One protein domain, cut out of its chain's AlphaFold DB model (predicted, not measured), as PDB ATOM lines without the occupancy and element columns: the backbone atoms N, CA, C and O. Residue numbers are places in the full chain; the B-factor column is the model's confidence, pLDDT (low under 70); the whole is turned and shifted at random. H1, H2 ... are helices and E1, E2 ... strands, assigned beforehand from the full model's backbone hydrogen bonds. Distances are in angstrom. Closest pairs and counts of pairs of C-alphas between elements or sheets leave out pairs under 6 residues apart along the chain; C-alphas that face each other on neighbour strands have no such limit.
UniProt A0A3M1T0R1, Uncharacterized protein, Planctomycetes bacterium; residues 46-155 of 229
ATOM      1  N   GLN A  46      20.355  -1.533 -58.429       84.88
ATOM      2  CA  GLN A  46      19.708  -2.838 -58.572       84.88
ATOM      3  C   GLN A  46      20.385  -3.708 -59.639       84.88
ATOM      4  O   GLN A  46      20.609  -4.889 -59.400       84.88
ATOM      5  N   ALA A  47      20.796  -3.133 -60.774       85.25
ATOM      6  CA  ALA A  47      21.546  -3.872 -61.788       85.25
ATOM      7  C   ALA A  47      22.880  -4.424 -61.244       85.25
ATOM      8  O   ALA A  47      23.293  -5.524 -61.614       85.25
ATOM      9  N   MET A  48      23.541  -3.697 -60.334       86.12
ATOM     10  CA  MET A  48      24.741  -4.202 -59.660       86.12
ATOM     11  C   MET A  48      24.424  -5.331 -58.678       86.12
ATOM     12  O   MET A  48      25.144  -6.328 -58.674       86.12
ATOM     13  N   VAL A  49      23.337  -5.230 -57.906       88.19
ATOM     14  CA  VAL A  49      22.849  -6.343 -57.069       88.19
ATOM     15  C   VAL A  49      22.613  -7.586 -57.928       88.19
ATOM     16  O   VAL A  49      23.144  -8.652 -57.620       88.19
ATOM     17  N   ASP A  50      21.918  -7.439 -59.057       88.50
ATOM     18  CA  ASP A  50      21.632  -8.539 -59.981       88.50
ATOM     19  C   ASP A  50      22.900  -9.169 -60.569       88.50
ATOM     20  O   ASP A  50      22.969 -10.389 -60.729       88.50
ATOM     21  N   SER A  51      23.927  -8.362 -60.852       86.12
ATOM     22  CA  SER A  51      25.216  -8.864 -61.331       86.12
ATOM     23  C   SER A  51      26.021  -9.572 -60.239       86.12
ATOM     24  O   SER A  51      26.790 -10.484 -60.539       86.12
ATOM     25  N   MET A  52      25.910  -9.133 -58.987       86.75
ATOM     26  CA  MET A  52      26.770  -9.597 -57.898       86.75
ATOM     27  C   MET A  52      26.153 -10.738 -57.085       86.75
ATOM     28  O   MET A  52      26.898 -11.494 -56.461       86.75
ATOM     29  N   LYS A  53      24.827 -10.921 -57.112       90.12
ATOM     30  CA  LYS A  53      24.149 -11.989 -56.355       90.12
ATOM     31  C   LYS A  53      24.527 -13.403 -56.794       90.12
ATOM     32  O   LYS A  53      24.450 -14.333 -56.003       90.12
ATOM     33  N   SER A  54      24.987 -13.571 -58.033       89.12
ATOM     34  CA  SER A  54      25.518 -14.842 -58.543       89.12
ATOM     35  C   SER A  54      27.018 -15.027 -58.287       89.12
ATOM     36  O   SER A  54      27.553 -16.105 -58.529       89.12
ATOM     37  N   THR A  55      27.710 -13.992 -57.805       90.19
ATOM     38  CA  THR A  55      29.150 -14.037 -57.531       90.19
ATOM     39  C   THR A  55      29.385 -14.549 -56.115       90.19
ATOM     40  O   THR A  55      28.759 -14.071 -55.165       90.19
ATOM     41  N   GLU A  56      30.327 -15.472 -55.940       92.81
ATOM     42  CA  GLU A  56      30.688 -15.968 -54.612       92.81
ATOM     43  C   GLU A  56      31.316 -14.860 -53.748       92.81
ATOM     44  O   GLU A  56      32.025 -13.983 -54.244       92.81
ATOM     45  N   THR A  57      31.031 -14.873 -52.448       94.12
ATOM     46  CA  THR A  57      31.667 -13.986 -51.462       94.12
ATOM     47  C   THR A  57      32.618 -14.753 -50.549       94.12
ATOM     48  O   THR A  57      32.632 -15.979 -50.539       94.12
ATOM     49  N   GLN A  58      33.425 -14.044 -49.769       92.19
ATOM     50  CA  GLN A  58      34.401 -14.645 -48.859       92.19
ATOM     51  C   GLN A  58      33.792 -15.637 -47.860       92.19
ATOM     52  O   GLN A  58      32.701 -15.419 -47.342       92.19
ATOM     53  N   TYR A  59      34.541 -16.704 -47.574       94.00
ATOM     54  CA  TYR A  59      34.189 -17.748 -46.601       94.00
ATOM     55  C   TYR A  59      34.654 -17.428 -45.173       94.00
ATOM     56  O   TYR A  59      34.267 -18.098 -44.214       94.00
ATOM     57  N   LEU A  60      35.508 -16.412 -45.035       93.75
ATOM     58  CA  LEU A  60      36.105 -15.997 -43.780       93.75
ATOM     59  C   LEU A  60      36.044 -14.474 -43.652       93.75
ATOM     60  O   LEU A  60      36.381 -13.756 -44.593       93.75
ATOM     61  N   LEU A  61      35.651 -13.995 -42.477       94.56
ATOM     62  CA  LEU A  61      35.732 -12.596 -42.079       94.56
ATOM     63  C   LEU A  61      36.385 -12.507 -40.694       94.56
ATOM     64  O   LEU A  61      35.858 -13.035 -39.715       94.56
ATOM     65  N   ALA A  62      37.524 -11.820 -40.604       92.56
ATOM     66  CA  ALA A  62      38.170 -11.556 -39.324       92.56
ATOM     67  C   ALA A  62      37.364 -10.512 -38.537       92.56
ATOM     68  O   ALA A  62      37.181  -9.382 -38.993       92.56
ATOM     69  N   LEU A  63      36.897 -10.894 -37.351       93.69
ATOM     70  CA  LEU A  63      36.175 -10.009 -36.446       93.69
ATOM     71  C   LEU A  63      37.144  -9.344 -35.462       93.69
ATOM     72  O   LEU A  63      38.080  -9.998 -34.990       93.69
ATOM     73  N   PRO A  64      36.927  -8.068 -35.104       93.12
ATOM     74  CA  PRO A  64      37.712  -7.449 -34.052       93.12
ATOM     75  C   PRO A  64      37.441  -8.115 -32.694       93.12
ATOM     76  O   PRO A  64      36.322  -8.575 -32.441       93.12
ATOM     77  N   PRO A  65      38.423  -8.131 -31.773       91.25
ATOM     78  CA  PRO A  65      38.193  -8.576 -30.403       91.25
ATOM     79  C   PRO A  65      37.021  -7.830 -29.751       91.25
ATOM     80  O   PRO A  65      36.984  -6.597 -29.746       91.25
ATOM     81  N   GLY A  66      36.072  -8.582 -29.187       91.19
ATOM     82  CA  GLY A  66      34.867  -8.023 -28.569       91.19
ATOM     83  C   GLY A  66      33.791  -7.561 -29.559       91.19
ATOM     84  O   GLY A  66      32.948  -6.747 -29.180       91.19
ATOM     85  N   ALA A  67      33.814  -8.044 -30.807       94.69
ATOM     86  CA  ALA A  67      32.737  -7.820 -31.769       94.69
ATOM     87  C   ALA A  67      31.366  -8.194 -31.175       94.69
ATOM     88  O   ALA A  67      31.178  -9.285 -30.639       94.69
ATOM     89  N   LYS A  68      30.420  -7.262 -31.273       96.94
ATOM     90  CA  LYS A  68      29.040  -7.351 -30.778       96.94
ATOM     91  C   LYS A  68      28.178  -6.370 -31.571       96.94
ATOM     92  O   LYS A  68      28.721  -5.454 -32.192       96.94
ATOM     93  N   VAL A  69      26.856  -6.528 -31.523       98.31
ATOM     94  CA  VAL A  69      25.914  -5.603 -32.176       98.31
ATOM     95  C   VAL A  69      26.199  -4.150 -31.782       98.31
ATOM     96  O   VAL A  69      26.427  -3.848 -30.611       98.31
ATOM     97  N   GLY A  70      26.213  -3.266 -32.779       97.75
ATOM     98  CA  GLY A  70      26.521  -1.843 -32.638       97.75
ATOM     99  C   GLY A  70      27.989  -1.493 -32.885       97.75
ATOM    100  O   GLY A  70      28.296  -0.332 -33.138       97.75
ATOM    101  N   VAL A  71      28.911  -2.461 -32.876       97.94
ATOM    102  CA  VAL A  71      30.325  -2.192 -33.183       97.94
ATOM    103  C   VAL A  71      30.519  -1.988 -34.683       97.94
ATOM    104  O   VAL A  71      30.073  -2.805 -35.490       97.94
ATOM    105  N   TRP A  72      31.253  -0.940 -35.062       97.81
ATOM    106  CA  TRP A  72      31.735  -0.742 -36.429       97.81
ATOM    107  C   TRP A  72      33.231  -0.445 -36.473       97.81
ATOM    108  O   TRP A  72      33.820   0.065 -35.518       97.81
ATOM    109  N   TRP A  73      33.838  -0.746 -37.618       97.44
ATOM    110  CA  TRP A  73      35.225  -0.412 -37.915       97.44
ATOM    111  C   TRP A  73      35.398   0.019 -39.369       97.44
ATOM    112  O   TRP A  73      34.664  -0.402 -40.264       97.44
ATOM    113  N   GLU A  74      36.382   0.879 -39.601       96.75
ATOM    114  CA  GLU A  74      36.767   1.348 -40.927       96.75
ATOM    115  C   GLU A  74      38.212   0.977 -41.213       96.75
ATOM    116  O   GLU A  74      39.096   1.181 -40.383       96.75
ATOM    117  N   THR A  75      38.452   0.475 -42.416       95.31
ATOM    118  CA  THR A  75      39.779   0.099 -42.895       95.31
ATOM    119  C   THR A  75      40.078   0.815 -44.196       95.31
ATOM    120  O   THR A  75      39.184   0.988 -45.023       95.31
ATOM    121  N   THR A  76      41.340   1.152 -44.427       93.19
ATOM    122  CA  THR A  76      41.836   1.570 -45.739       93.19
ATOM    123  C   THR A  76      42.762   0.493 -46.285       93.19
ATOM    124  O   THR A  76      43.720   0.133 -45.612       93.19
ATOM    125  N   ALA A  77      42.506  -0.003 -47.496       89.50
ATOM    126  CA  ALA A  77      43.344  -0.975 -48.196       89.50
ATOM    127  C   ALA A  77      43.657  -0.459 -49.604       89.50
ATOM    128  O   ALA A  77      42.746  -0.180 -50.381       89.50
ATOM    129  N   GLY A  78      44.937  -0.266 -49.937       81.75
ATOM    130  CA  GLY A  78      45.333   0.263 -51.252       81.75
ATOM    131  C   GLY A  78      44.721   1.632 -51.595       81.75
ATOM    132  O   GLY A  78      44.534   1.943 -52.766       81.75
ATOM    133  N   GLY A  79      44.377   2.436 -50.583       80.31
ATOM    134  CA  GLY A  79      43.695   3.729 -50.732       80.31
ATOM    135  C   GLY A  79      42.162   3.656 -50.776       80.31
ATOM    136  O   GLY A  79      41.513   4.692 -50.653       80.31
ATOM    137  N   ALA A  80      41.571   2.463 -50.887       86.38
ATOM    138  CA  ALA A  80      40.127   2.270 -50.817       86.38
ATOM    139  C   ALA A  80      39.671   2.110 -49.362       86.38
ATOM    140  O   ALA A  80      40.230   1.305 -48.616       86.38
ATOM    141  N   LYS A  81      38.644   2.863 -48.961       90.75
ATOM    142  CA  LYS A  81      38.028   2.738 -47.637       90.75
ATOM    143  C   LYS A  81      36.921   1.691 -47.654       90.75
ATOM    144  O   LYS A  81      36.175   1.577 -48.619       90.75
ATOM    145  N   SER A  82      36.797   0.945 -46.567       92.12
ATOM    146  CA  SER A  82      35.695   0.018 -46.319       92.12
ATOM    147  C   SER A  82      35.224   0.180 -44.887       92.12
ATOM    148  O   SER A  82      36.046   0.238 -43.974       92.12
ATOM    149  N   LYS A  83      33.906   0.253 -44.701       95.44
ATOM    150  CA  LYS A  83      33.268   0.302 -43.387       95.44
ATOM    151  C   LYS A  83      32.505  -0.986 -43.159       95.44
ATOM    152  O   LYS A  83      31.675  -1.344 -43.990       95.44
ATOM    153  N   TYR A  84      32.778  -1.629 -42.035       97.75
ATOM    154  CA  TYR A  84      32.103  -2.831 -41.577       97.75
ATOM    155  C   TYR A  84      31.348  -2.530 -40.287       97.75
ATOM    156  O   TYR A  84      31.801  -1.723 -39.474       97.75
ATOM    157  N   ALA A  85      30.215  -3.189 -40.088       98.31
ATOM    158  CA  ALA A  85      29.377  -3.009 -38.914       98.31
ATOM    159  C   ALA A  85      28.729  -4.328 -38.507       98.31
ATOM    160  O   ALA A  85      28.142  -5.001 -39.348       98.31
ATOM    161  N   VAL A  86      28.778  -4.668 -37.222       98.62
ATOM    162  CA  VAL A  86      27.923  -5.718 -36.660       98.62
ATOM    163  C   VAL A  86      26.570  -5.088 -36.357       98.62
ATOM    164  O   VAL A  86      26.449  -4.254 -35.459       98.62
ATOM    165  N   VAL A  87      25.550  -5.471 -37.115       98.50
ATOM    166  CA  VAL A  87      24.241  -4.798 -37.100       98.50
ATOM    167  C   VAL A  87      23.130  -5.629 -36.470       98.50
ATOM    168  O   VAL A  87      22.066  -5.095 -36.170       98.50
ATOM    169  N   GLY A  88      23.373  -6.917 -36.239       97.88
ATOM    170  CA  GLY A  88      22.392  -7.823 -35.660       97.88
ATOM    171  C   GLY A  88      23.008  -9.142 -35.219       97.88
ATOM    172  O   GLY A  88      24.193  -9.403 -35.439       97.88
ATOM    173  N   GLU A  89      22.180  -9.970 -34.595       97.56
ATOM    174  CA  GLU A  89      22.528 -11.318 -34.166       97.56
ATOM    175  C   GLU A  89      21.392 -12.274 -34.537       97.56
ATOM    176  O   GLU A  89      20.215 -11.947 -34.380       97.56
ATOM    177  N   GLN A  90      21.749 -13.459 -35.019       96.81
ATOM    178  CA  GLN A  90      20.821 -14.539 -35.315       96.81
ATOM    179  C   GLN A  90      21.440 -15.860 -34.858       96.81
ATOM    180  O   GLN A  90      22.500 -16.252 -35.339       96.81
ATOM    181  N   GLU A  91      20.766 -16.568 -33.944       95.81
ATOM    182  CA  GLU A  91      21.186 -17.898 -33.465       95.81
ATOM    183  C   GLU A  91      22.648 -17.934 -32.964       95.81
ATOM    184  O   GLU A  91      23.418 -18.833 -33.321       95.81
ATOM    185  N   GLY A  92      23.051 -16.920 -32.187       96.31
ATOM    186  CA  GLY A  92      24.414 -16.777 -31.660       96.31
ATOM    187  C   GLY A  92      25.472 -16.371 -32.695       96.31
ATOM    188  O   GLY A  92      26.660 -16.356 -32.379       96.31
ATOM    189  N   LYS A  93      25.066 -16.059 -33.933       98.25
ATOM    190  CA  LYS A  93      25.940 -15.607 -35.025       98.25
ATOM    191  C   LYS A  93      25.698 -14.135 -35.315       98.25
ATOM    192  O   LYS A  93      24.584 -13.639 -35.177       98.25
ATOM    193  N   LEU A  94      26.737 -13.441 -35.752       98.50
ATOM    194  CA  LEU A  94      26.710 -12.003 -35.985       98.50
ATOM    195  C   LEU A  94      26.350 -11.688 -37.433       98.50
ATOM    196  O   LEU A  94      26.905 -12.279 -38.355       98.50
ATOM    197  N   ILE A  95      25.472 -10.714 -37.639       98.44
ATOM    198  CA  ILE A  95      25.223 -10.138 -38.959       98.44
ATOM    199  C   ILE A  95      26.191  -8.975 -39.142       98.44
ATOM    200  O   ILE A  95      26.110  -7.976 -38.422       98.44
ATOM    201  N   VAL A  96      27.108  -9.107 -40.098       98.62
ATOM    202  CA  VAL A  96      28.073  -8.065 -40.451       98.62
ATOM    203  C   VAL A  96      27.721  -7.473 -41.802       98.62
ATOM    204  O   VAL A  96      27.643  -8.202 -42.783       98.62
ATOM    205  N   GLU A  97      27.560  -6.158 -41.868       98.44
ATOM    206  CA  GLU A  97      27.360  -5.413 -43.109       98.44
ATOM    207  C   GLU A  97      28.627  -4.658 -43.515       98.44
ATOM    208  O   GLU A  97      29.351  -4.140 -42.667       98.44
ATOM    209  N   GLN A  98      28.864  -4.546 -44.821       97.31
ATOM    210  CA  GLN A  98      29.846  -3.663 -45.438       97.31
ATOM    211  C   GLN A  98      29.160  -2.814 -46.505       97.31
ATOM    212  O   GLN A  98      28.649  -3.340 -47.496       97.31
ATOM    213  N   ALA A  99      29.211  -1.494 -46.335       92.19
ATOM    214  CA  ALA A  99      28.786  -0.565 -47.375       92.19
ATOM    215  C   ALA A  99      29.893  -0.383 -48.422       92.19
ATOM    216  O   ALA A  99      31.057  -0.161 -48.083       92.19
ATOM    217  N   MET A 100      29.512  -0.441 -49.696       88.56
ATOM    218  CA  MET A 100      30.370  -0.195 -50.851       88.56
ATOM    219  C   MET A 100      29.762   0.903 -51.720       88.56
ATOM    220  O   MET A 100      28.562   0.878 -51.987       88.56
ATOM    221  N   ASP A 101      30.590   1.826 -52.203       85.19
ATOM    222  CA  ASP A 101      30.207   2.745 -53.279       85.19
ATOM    223  C   ASP A 101      30.622   2.139 -54.622       85.19
ATOM    224  O   ASP A 101      31.800   1.855 -54.857       85.19
ATOM    225  N   VAL A 102      29.640   1.911 -55.488       79.31
ATOM    226  CA  VAL A 102      29.833   1.348 -56.818       79.31
ATOM    227  C   VAL A 102      29.098   2.223 -57.825       79.31
ATOM    228  O   VAL A 102      27.873   2.189 -57.935       79.31
ATOM    229  N   GLY A 103      29.854   3.029 -58.572       77.12
ATOM    230  CA  GLY A 103      29.293   3.902 -59.607       77.12
ATOM    231  C   GLY A 103      28.357   4.986 -59.059       77.12
ATOM    232  O   GLY A 103      27.367   5.307 -59.714       77.12
ATOM    233  N   GLY A 104      28.633   5.522 -57.861       83.00
ATOM    234  CA  GLY A 104      27.803   6.539 -57.208       83.00
ATOM    235  C   GLY A 104      26.545   5.973 -56.545       83.00
ATOM    236  O   GLY A 104      25.657   6.731 -56.161       83.00
ATOM    237  N   SER A 105      26.444   4.646 -56.440       85.88
ATOM    238  CA  SER A 105      25.370   3.940 -55.742       85.88
ATOM    239  C   SER A 105      25.935   3.163 -54.560       85.88
ATOM    240  O   SER A 105      26.948   2.479 -54.688       85.88
ATOM    241  N   THR A 106      25.252   3.216 -53.416       90.56
ATOM    242  CA  THR A 106      25.614   2.401 -52.252       90.56
ATOM    243  C   THR A 106      25.002   1.009 -52.359       90.56
ATOM    244  O   THR A 106      23.785   0.866 -52.470       90.56
ATOM    245  N   ILE A 107      25.854  -0.010 -52.275       93.31
ATOM    246  CA  ILE A 107      25.489  -1.425 -52.183       93.31
ATOM    247  C   ILE A 107      25.961  -1.957 -50.833       93.31
ATOM    248  O   ILE A 107      27.047  -1.609 -50.373       93.31
ATOM    249  N   ILE A 108      25.161  -2.811 -50.204       96.50
ATOM    250  CA  ILE A 108      25.498  -3.455 -48.935       96.50
ATOM    251  C   ILE A 108      25.830  -4.916 -49.204       96.50
ATOM    252  O   ILE A 108      24.978  -5.656 -49.691       96.50
ATOM    253  N   ASN A 109      27.049  -5.337 -48.873       96.69
ATOM    254  CA  ASN A 109      27.332  -6.749 -48.627       96.69
ATOM    255  C   ASN A 109      26.973  -7.063 -47.181       96.69
ATOM    256  O   ASN A 109      27.302  -6.281 -46.292       96.69
ATOM    257  N   ALA A 110      26.374  -8.219 -46.933       98.25
ATOM    258  CA  ALA A 110      26.132  -8.695 -45.584       98.25
ATOM    259  C   ALA A 110      26.532 -10.160 -45.431       98.25
ATOM    260  O   ALA A 110      26.408 -10.945 -46.370       98.25
ATOM    261  N   TRP A 111      26.979 -10.534 -44.237       98.56
ATOM    262  CA  TRP A 111      27.391 -11.891 -43.894       98.56
ATOM    263  C   TRP A 111      26.819 -12.294 -42.543       98.56
ATOM    264  O   TRP A 111      26.857 -11.508 -41.600       98.56
ATOM    265  N   LEU A 112      26.355 -13.537 -42.441       98.50
ATOM    266  CA  LEU A 112      26.132 -14.194 -41.160       98.50
ATOM    267  C   LEU A 112      27.433 -14.893 -40.771       98.50
ATOM    268  O   LEU A 112      27.887 -15.799 -41.474       98.50
ATOM    269  N   VAL A 113      28.039 -14.439 -39.682       98.31
ATOM    270  CA  VAL A 113      29.386 -14.811 -39.254       98.31
ATOM    271  C   VAL A 113      29.315 -15.525 -37.914       98.31
ATOM    272  O   VAL A 113      28.782 -14.984 -36.949       98.31
ATOM    273  N   ASP A 114      29.859 -16.734 -37.843       97.50
ATOM    274  CA  ASP A 114      30.001 -17.497 -36.610       97.50
ATOM    275  C   ASP A 114      31.237 -17.013 -35.826       97.50
ATOM    276  O   ASP A 114      32.371 -17.255 -36.252       97.50
ATOM    277  N   PRO A 115      31.066 -16.316 -34.689       95.12
ATOM    278  CA  PRO A 115      32.195 -15.780 -33.936       95.12
ATOM    279  C   PRO A 115      32.953 -16.854 -33.140       95.12
ATOM    280  O   PRO A 115      33.985 -16.542 -32.551       95.12
ATOM    281  N   THR A 116      32.455 -18.095 -33.083       93.75
ATOM    282  CA  THR A 116      33.075 -19.190 -32.315       93.75
ATOM    283  C   THR A 116      34.199 -19.893 -33.075       93.75
ATOM    284  O   THR A 116      35.015 -20.588 -32.470       93.75
ATOM    285  N   ILE A 117      34.266 -19.696 -34.392       91.75
ATOM    286  CA  ILE A 117      35.319 -20.250 -35.239       91.75
ATOM    287  C   ILE A 117      36.565 -19.373 -35.134       91.75
ATOM    288  O   ILE A 117      36.539 -18.203 -35.514       91.75
ATOM    289  N   ASP A 118      37.665 -19.958 -34.660       84.75
ATOM    290  CA  ASP A 118      38.969 -19.301 -34.593       84.75
ATOM    291  C   ASP A 118      39.660 -19.306 -35.973       84.75
ATOM    292  O   ASP A 118      40.064 -20.369 -36.458       84.75
ATOM    293  N   PRO A 119      39.839 -18.138 -36.619       82.69
ATOM    294  CA  PRO A 119      40.498 -18.044 -37.918       82.69
ATOM    295  C   PRO A 119      42.030 -18.122 -37.841       82.69
ATOM    296  O   PRO A 119      42.685 -18.131 -38.881       82.69
ATOM    297  N   THR A 120      42.621 -18.120 -36.641       79.19
ATOM    298  CA  THR A 120      44.082 -18.163 -36.458       79.19
ATOM    299  C   THR A 120      44.639 -19.585 -36.475       79.19
ATOM    300  O   THR A 120      45.835 -19.779 -36.708       79.19
ATOM    301  N   GLY A 121      43.779 -20.585 -36.262       72.94
ATOM    302  CA  GLY A 121      44.148 -21.991 -36.280       72.94
ATOM    303  C   GLY A 121      44.566 -22.445 -37.676       72.94
ATOM    304  O   GLY A 121      43.776 -22.410 -38.618       72.94
ATOM    305  N   MET A 122      45.808 -22.911 -37.808       78.50
ATOM    306  CA  MET A 122      46.265 -23.553 -39.037       78.50
ATOM    307  C   MET A 122      45.812 -25.012 -39.051       78.50
ATOM    308  O   MET A 122      46.209 -25.763 -38.156       78.50
ATOM    309  N   PRO A 123      45.004 -25.426 -40.040       83.25
ATOM    310  CA  PRO A 123      44.553 -26.803 -40.134       83.25
ATOM    311  C   PRO A 123      45.701 -27.714 -40.598       83.25
ATOM    312  O   PRO A 123      46.756 -27.258 -41.058       83.25
ATOM    313  N   SER A 124      45.503 -29.024 -40.484       87.69
ATOM    314  CA  SER A 124      46.451 -30.007 -41.005       87.69
ATOM    315  C   SER A 124      46.441 -30.021 -42.535       87.69
ATOM    316  O   SER A 124      45.490 -29.593 -43.189       87.69
ATOM    317  N   GLU A 125      47.517 -30.513 -43.149       90.06
ATOM    318  CA  GLU A 125      47.554 -30.673 -44.606       90.06
ATOM    319  C   GLU A 125      46.406 -31.576 -45.085       90.06
ATOM    320  O   GLU A 125      46.185 -32.654 -44.537       90.06
ATOM    321  N   GLY A 126      45.680 -31.130 -46.114       88.25
ATOM    322  CA  GLY A 126      44.505 -31.832 -46.636       88.25
ATOM    323  C   GLY A 126      43.184 -31.470 -45.951       88.25
ATOM    324  O   GLY A 126      42.128 -31.823 -46.476       88.25
ATOM    325  N   GLU A 127      43.208 -30.728 -44.844       90.75
ATOM    326  CA  GLU A 127      42.004 -30.212 -44.189       90.75
ATOM    327  C   GLU A 127      41.572 -28.862 -44.792       90.75
ATOM    328  O   GLU A 127      42.406 -28.103 -45.298       90.75
ATOM    329  N   PRO A 128      40.266 -28.538 -44.793       88.75
ATOM    330  CA  PRO A 128      39.792 -27.232 -45.239       88.75
ATOM    331  C   PRO A 128      40.292 -26.112 -44.316       88.75
ATOM    332  O   PRO A 128      40.400 -26.289 -43.104       88.75
ATOM    333  N   MET A 129      40.548 -24.935 -44.893       89.31
ATOM    334  CA  MET A 129      40.778 -23.716 -44.116       89.31
ATOM    335  C   MET A 129      39.556 -23.388 -43.238       89.31
ATOM    336  O   MET A 129      38.426 -23.647 -43.668       89.31
ATOM    337  N   PRO A 130      39.748 -22.781 -42.049       89.94
ATOM    338  CA  PRO A 130      38.640 -22.300 -41.230       89.94
ATOM    339  C   PRO A 130      37.710 -21.380 -42.027       89.94
ATOM    340  O   PRO A 130      38.164 -20.474 -42.726       89.94
ATOM    341  N   ALA A 131      36.404 -21.604 -41.905       93.25
ATOM    342  CA  ALA A 131      35.367 -20.783 -42.514       93.25
ATOM    343  C   ALA A 131      34.353 -20.393 -41.446       93.25
ATOM    344  O   ALA A 131      33.825 -21.259 -40.752       93.25
ATOM    345  N   ASN A 132      34.094 -19.095 -41.315       95.62
ATOM    346  CA  ASN A 132      33.163 -18.565 -40.325       95.62
ATOM    347  C   ASN A 132      31.983 -17.819 -40.954       95.62
ATOM    348  O   ASN A 132      31.044 -17.469 -40.251       95.62
ATOM    349  N   VAL A 133      31.985 -17.604 -42.270       97.69
ATOM    350  CA  VAL A 133      30.828 -17.071 -42.992       97.69
ATOM    351  C   VAL A 133      29.907 -18.229 -43.360       97.69
ATOM    352  O   VAL A 133      30.282 -19.094 -44.149       97.69
ATOM    353  N   VAL A 134      28.692 -18.241 -42.809       97.44
ATOM    354  CA  VAL A 134      27.719 -19.323 -43.043       97.44
ATOM    355  C   VAL A 134      26.674 -18.970 -44.099       97.44
ATOM    356  O   VAL A 134      26.162 -19.853 -44.781       97.44
ATOM    357  N   LYS A 135      26.353 -17.680 -44.236       97.94
ATOM    358  CA  LYS A 135      25.429 -17.130 -45.236       97.94
ATOM    359  C   LYS A 135      25.866 -15.729 -45.622       97.94
ATOM    360  O   LYS A 135      26.560 -15.063 -44.852       97.94
ATOM    361  N   ALA A 136      25.430 -15.279 -46.789       98.12
ATOM    362  CA  ALA A 136      25.683 -13.927 -47.239       98.12
ATOM    363  C   ALA A 136      24.539 -13.376 -48.079       98.12
ATOM    364  O   ALA A 136      23.843 -14.114 -48.774       98.12
ATOM    365  N   TRP A 137      24.415 -12.056 -48.056       97.94
ATOM    366  CA  TRP A 137      23.444 -11.307 -48.833       97.94
ATOM    367  C   TRP A 137      24.107 -10.115 -49.505       97.94
ATOM    368  O   TRP A 137      25.181  -9.652 -49.106       97.94
ATOM    369  N   ILE A 138      23.448  -9.609 -50.533       97.00
ATOM    370  CA  ILE A 138      23.759  -8.330 -51.145       97.00
ATOM    371  C   ILE A 138      22.470  -7.562 -51.398       97.00
ATOM    372  O   ILE A 138      21.453  -8.143 -51.766       97.00
ATOM    373  N   GLY A 139      22.485  -6.254 -51.189       96.00
ATOM    374  CA  GLY A 139      21.291  -5.452 -51.407       96.00
ATOM    375  C   GLY A 139      21.569  -3.966 -51.480       96.00
ATOM    376  O   GLY A 139      22.712  -3.510 -51.431       96.00
ATOM    377  N   VAL A 140      20.486  -3.209 -51.590       94.81
ATOM    378  CA  VAL A 140      20.502  -1.748 -51.510       94.81
ATOM    379  C   VAL A 140      19.985  -1.304 -50.137       94.81
ATOM    380  O   VAL A 140      19.116  -1.980 -49.579       94.81
ATOM    381  N   PRO A 141      20.469  -0.174 -49.589       95.25
ATOM    382  CA  PRO A 141      20.004   0.328 -48.300       95.25
ATOM    383  C   PRO A 141      18.474   0.447 -48.211       95.25
ATOM    384  O   PRO A 141      17.815   0.908 -49.145       95.25
ATOM    385  N   GLY A 142      17.912   0.038 -47.073       95.25
ATOM    386  CA  GLY A 142      16.484   0.097 -46.761       95.25
ATOM    387  C   GLY A 142      15.624  -0.989 -47.414       95.25
ATOM    388  O   GLY A 142      14.408  -0.976 -47.229       95.25
ATOM    389  N   LYS A 143      16.214  -1.921 -48.172       95.56
ATOM    390  CA  LYS A 143      15.502  -3.063 -48.766       95.56
ATOM    391  C   LYS A 143      15.987  -4.395 -48.185       95.56
ATOM    392  O   LYS A 143      17.089  -4.445 -47.633       95.56
ATOM    393  N   PRO A 144      15.192  -5.475 -48.314       96.12
ATOM    394  CA  PRO A 144      15.668  -6.820 -48.017       96.12
ATOM    395  C   PRO A 144      16.881  -7.178 -48.882       96.12
ATOM    396  O   PRO A 144      16.945  -6.802 -50.055       96.12
ATOM    397  N   GLY A 145      17.837  -7.902 -48.301       95.94
ATOM    398  CA  GLY A 145      18.984  -8.431 -49.036       95.94
ATOM    399  C   GLY A 145      18.614  -9.638 -49.901       95.94
ATOM    400  O   GLY A 145      17.774 -10.454 -49.527       95.94
ATOM    401  N   GLU A 146      19.285  -9.782 -51.039       96.81
ATOM    402  CA  GLU A 146      19.240 -10.983 -51.874       96.81
ATOM    403  C   GLU A 146      20.377 -11.926 -51.469       96.81
ATOM    404  O   GLU A 146      21.528 -11.504 -51.355       96.81
ATOM    405  N   GLU A 147      20.066 -13.200 -51.224       96.94
ATOM    406  CA  GLU A 147      21.075 -14.197 -50.848       96.94
ATOM    407  C   GLU A 147      22.079 -14.416 -51.990       96.94
ATOM    408  O   GLU A 147      21.714 -14.415 -53.169       96.94
ATOM    409  N   ARG A 148      23.352 -14.617 -51.636       95.50
ATOM    410  CA  ARG A 148      24.432 -14.904 -52.587       95.50
ATOM    411  C   ARG A 148      25.320 -16.049 -52.094       95.50
ATOM    412  O   ARG A 148      25.457 -16.231 -50.880       95.50
ATOM    413  N   PRO A 149      25.960 -16.809 -53.000       96.12
ATOM    414  CA  PRO A 149      26.773 -17.946 -52.600       96.12
ATOM    415  C   PRO A 149      28.023 -17.507 -51.826       96.12
ATOM    416  O   PRO A 149      28.627 -16.466 -52.098       96.12
ATOM    417  N   VAL A 150      28.430 -18.335 -50.870       96.06
ATOM    418  CA  VAL A 150      29.690 -18.203 -50.131       96.06
ATOM    419  C   VAL A 150      30.717 -19.129 -50.778       96.06
ATOM    420  O   VAL A 150      30.401 -20.280 -51.083       96.06
ATOM    421  N   MET A 151      31.935 -18.630 -50.997       95.94
ATOM    422  CA  MET A 151      33.047 -19.419 -51.524       95.94
ATOM    423  C   MET A 151      33.262 -20.667 -50.664       95.94
ATOM    424  O   MET A 151      33.140 -20.634 -49.441       95.94
ATOM    425  N   LYS A 152      33.650 -21.778 -51.288       94.12
ATOM    426  CA  LYS A 152      34.105 -22.946 -50.524       94.12
ATOM    427  C   LYS A 152      35.490 -22.660 -49.934       94.12
ATOM    428  O   LYS A 152      36.346 -22.156 -50.666       94.12
ATOM    429  N   PRO A 153      35.749 -22.998 -48.658       91.06
ATOM    430  CA  PRO A 153      37.084 -22.848 -48.101       91.06
ATOM    431  C   PRO A 153      38.072 -23.710 -48.897       91.06
ATOM    432  O   PRO A 153      37.783 -24.880 -49.179       91.06
ATOM    433  N   PRO A 154      39.235 -23.162 -49.286       89.69
ATOM    434  CA  PRO A 154      40.259 -23.942 -49.949       89.69
ATOM    435  C   PRO A 154      40.807 -25.002 -48.990       89.69
ATOM    436  O   PRO A 154      40.810 -24.830 -47.771       89.69
ATOM    437  N   VAL A 155      41.312 -26.095 -49.554       89.25
ATOM    438  CA  VAL A 155      42.025 -27.119 -48.785       89.25
ATOM    439  C   VAL A 155      43.436 -26.631 -48.501       89.25
ATOM    440  O   VAL A 155      44.150 -26.214 -49.420       89.25
TER     441      VAL A 155
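AT A GLANCE: This is residues 46 to 155 of the 229 residues of an uncharacterized protein of Planctomycetes bacterium (UniProt A0A3M1T0R1). The domain is one strongly twisted sheet of six strands in a row, with the short helix H1 packed on it near the E4, E5 and E6 end. From H1 the long link of residues 53 to 71 leads back to E1 at the other edge, while the long link of residues 114 to 132, between E4 and E5, reaches far from the sheet and makes one end of the longest axis. The 110 printed residues hold H1, then E1 to E6, whose order across the antiparallel sheet is E1, E2, E3, E4, E5, E6. The class is mostly strand, with under half of the residues in named elements. The whole is compact, with a radius of gyration of the C-alphas of 14.4 A and spans of 44 by 33 by 29 A.

HOW THE PARTS SIT: The sheet is a meander, each strand the antiparallel neighbour of the one before: E1, residues 72 to 77; E2, 80 to 90; E3, 93 to 102; E4, 105 to 113; E5, 133 to 139; and E6, 146 to 148. The edge strands are E1 and E6. From edge to edge the strands' lines turn by 127 degrees. E3 and E4 form a hairpin, directions 160 degrees apart, with N 98 and O 109 within hydrogen-bond range at 2.8 A. On the other side of E3, E2 pairs with it as a hairpin at 149 degrees, N 85 and O 97 being 2.9 A apart. E1 and E2 form a hairpin at 150 degrees, with N 75 and O 82 at 2.9 A. E4 and E5 form a hairpin at 161 degrees, with N 110 and O 137 at 2.9 A. E5 and E6 form a hairpin at 136 degrees, with N 138 and O 146 at 2.8 A. E1 and E6 are apart. H1, residues 46 to 52, is on the sheet; the closest C-alphas of H1 and E5 are those of Val 49 and Gly 139, 5.9 A. In H1 every O i to N i+4 pair is within hydrogen-bond range.

IN THESE COORDINATES: H1 begins at C-alpha 46, (19.708, -2.838, -58.572), and is 9.8 A long. E2, the longest strand by residues, measures 29.9 A, E3 27.9 A and E4 25.3 A. E5 measures 17.2 A, E1 16.5 A and E6 6.5 A. E1 begins at C-alpha 72, (31.735, -0.742, -36.429), and E6 ends at C-alpha 148, (24.432, -14.904, -52.587).

THE WHOLE: The two C-alphas farthest apart, those of Gly 104 and Ser 124, are 44.1 A apart. The printed part has no cut. The links H1 to E1 and E4 to E5 are long, with 19 residues each. The mean pLDDT of the printed part is 92.5, and no printed residue is under 70.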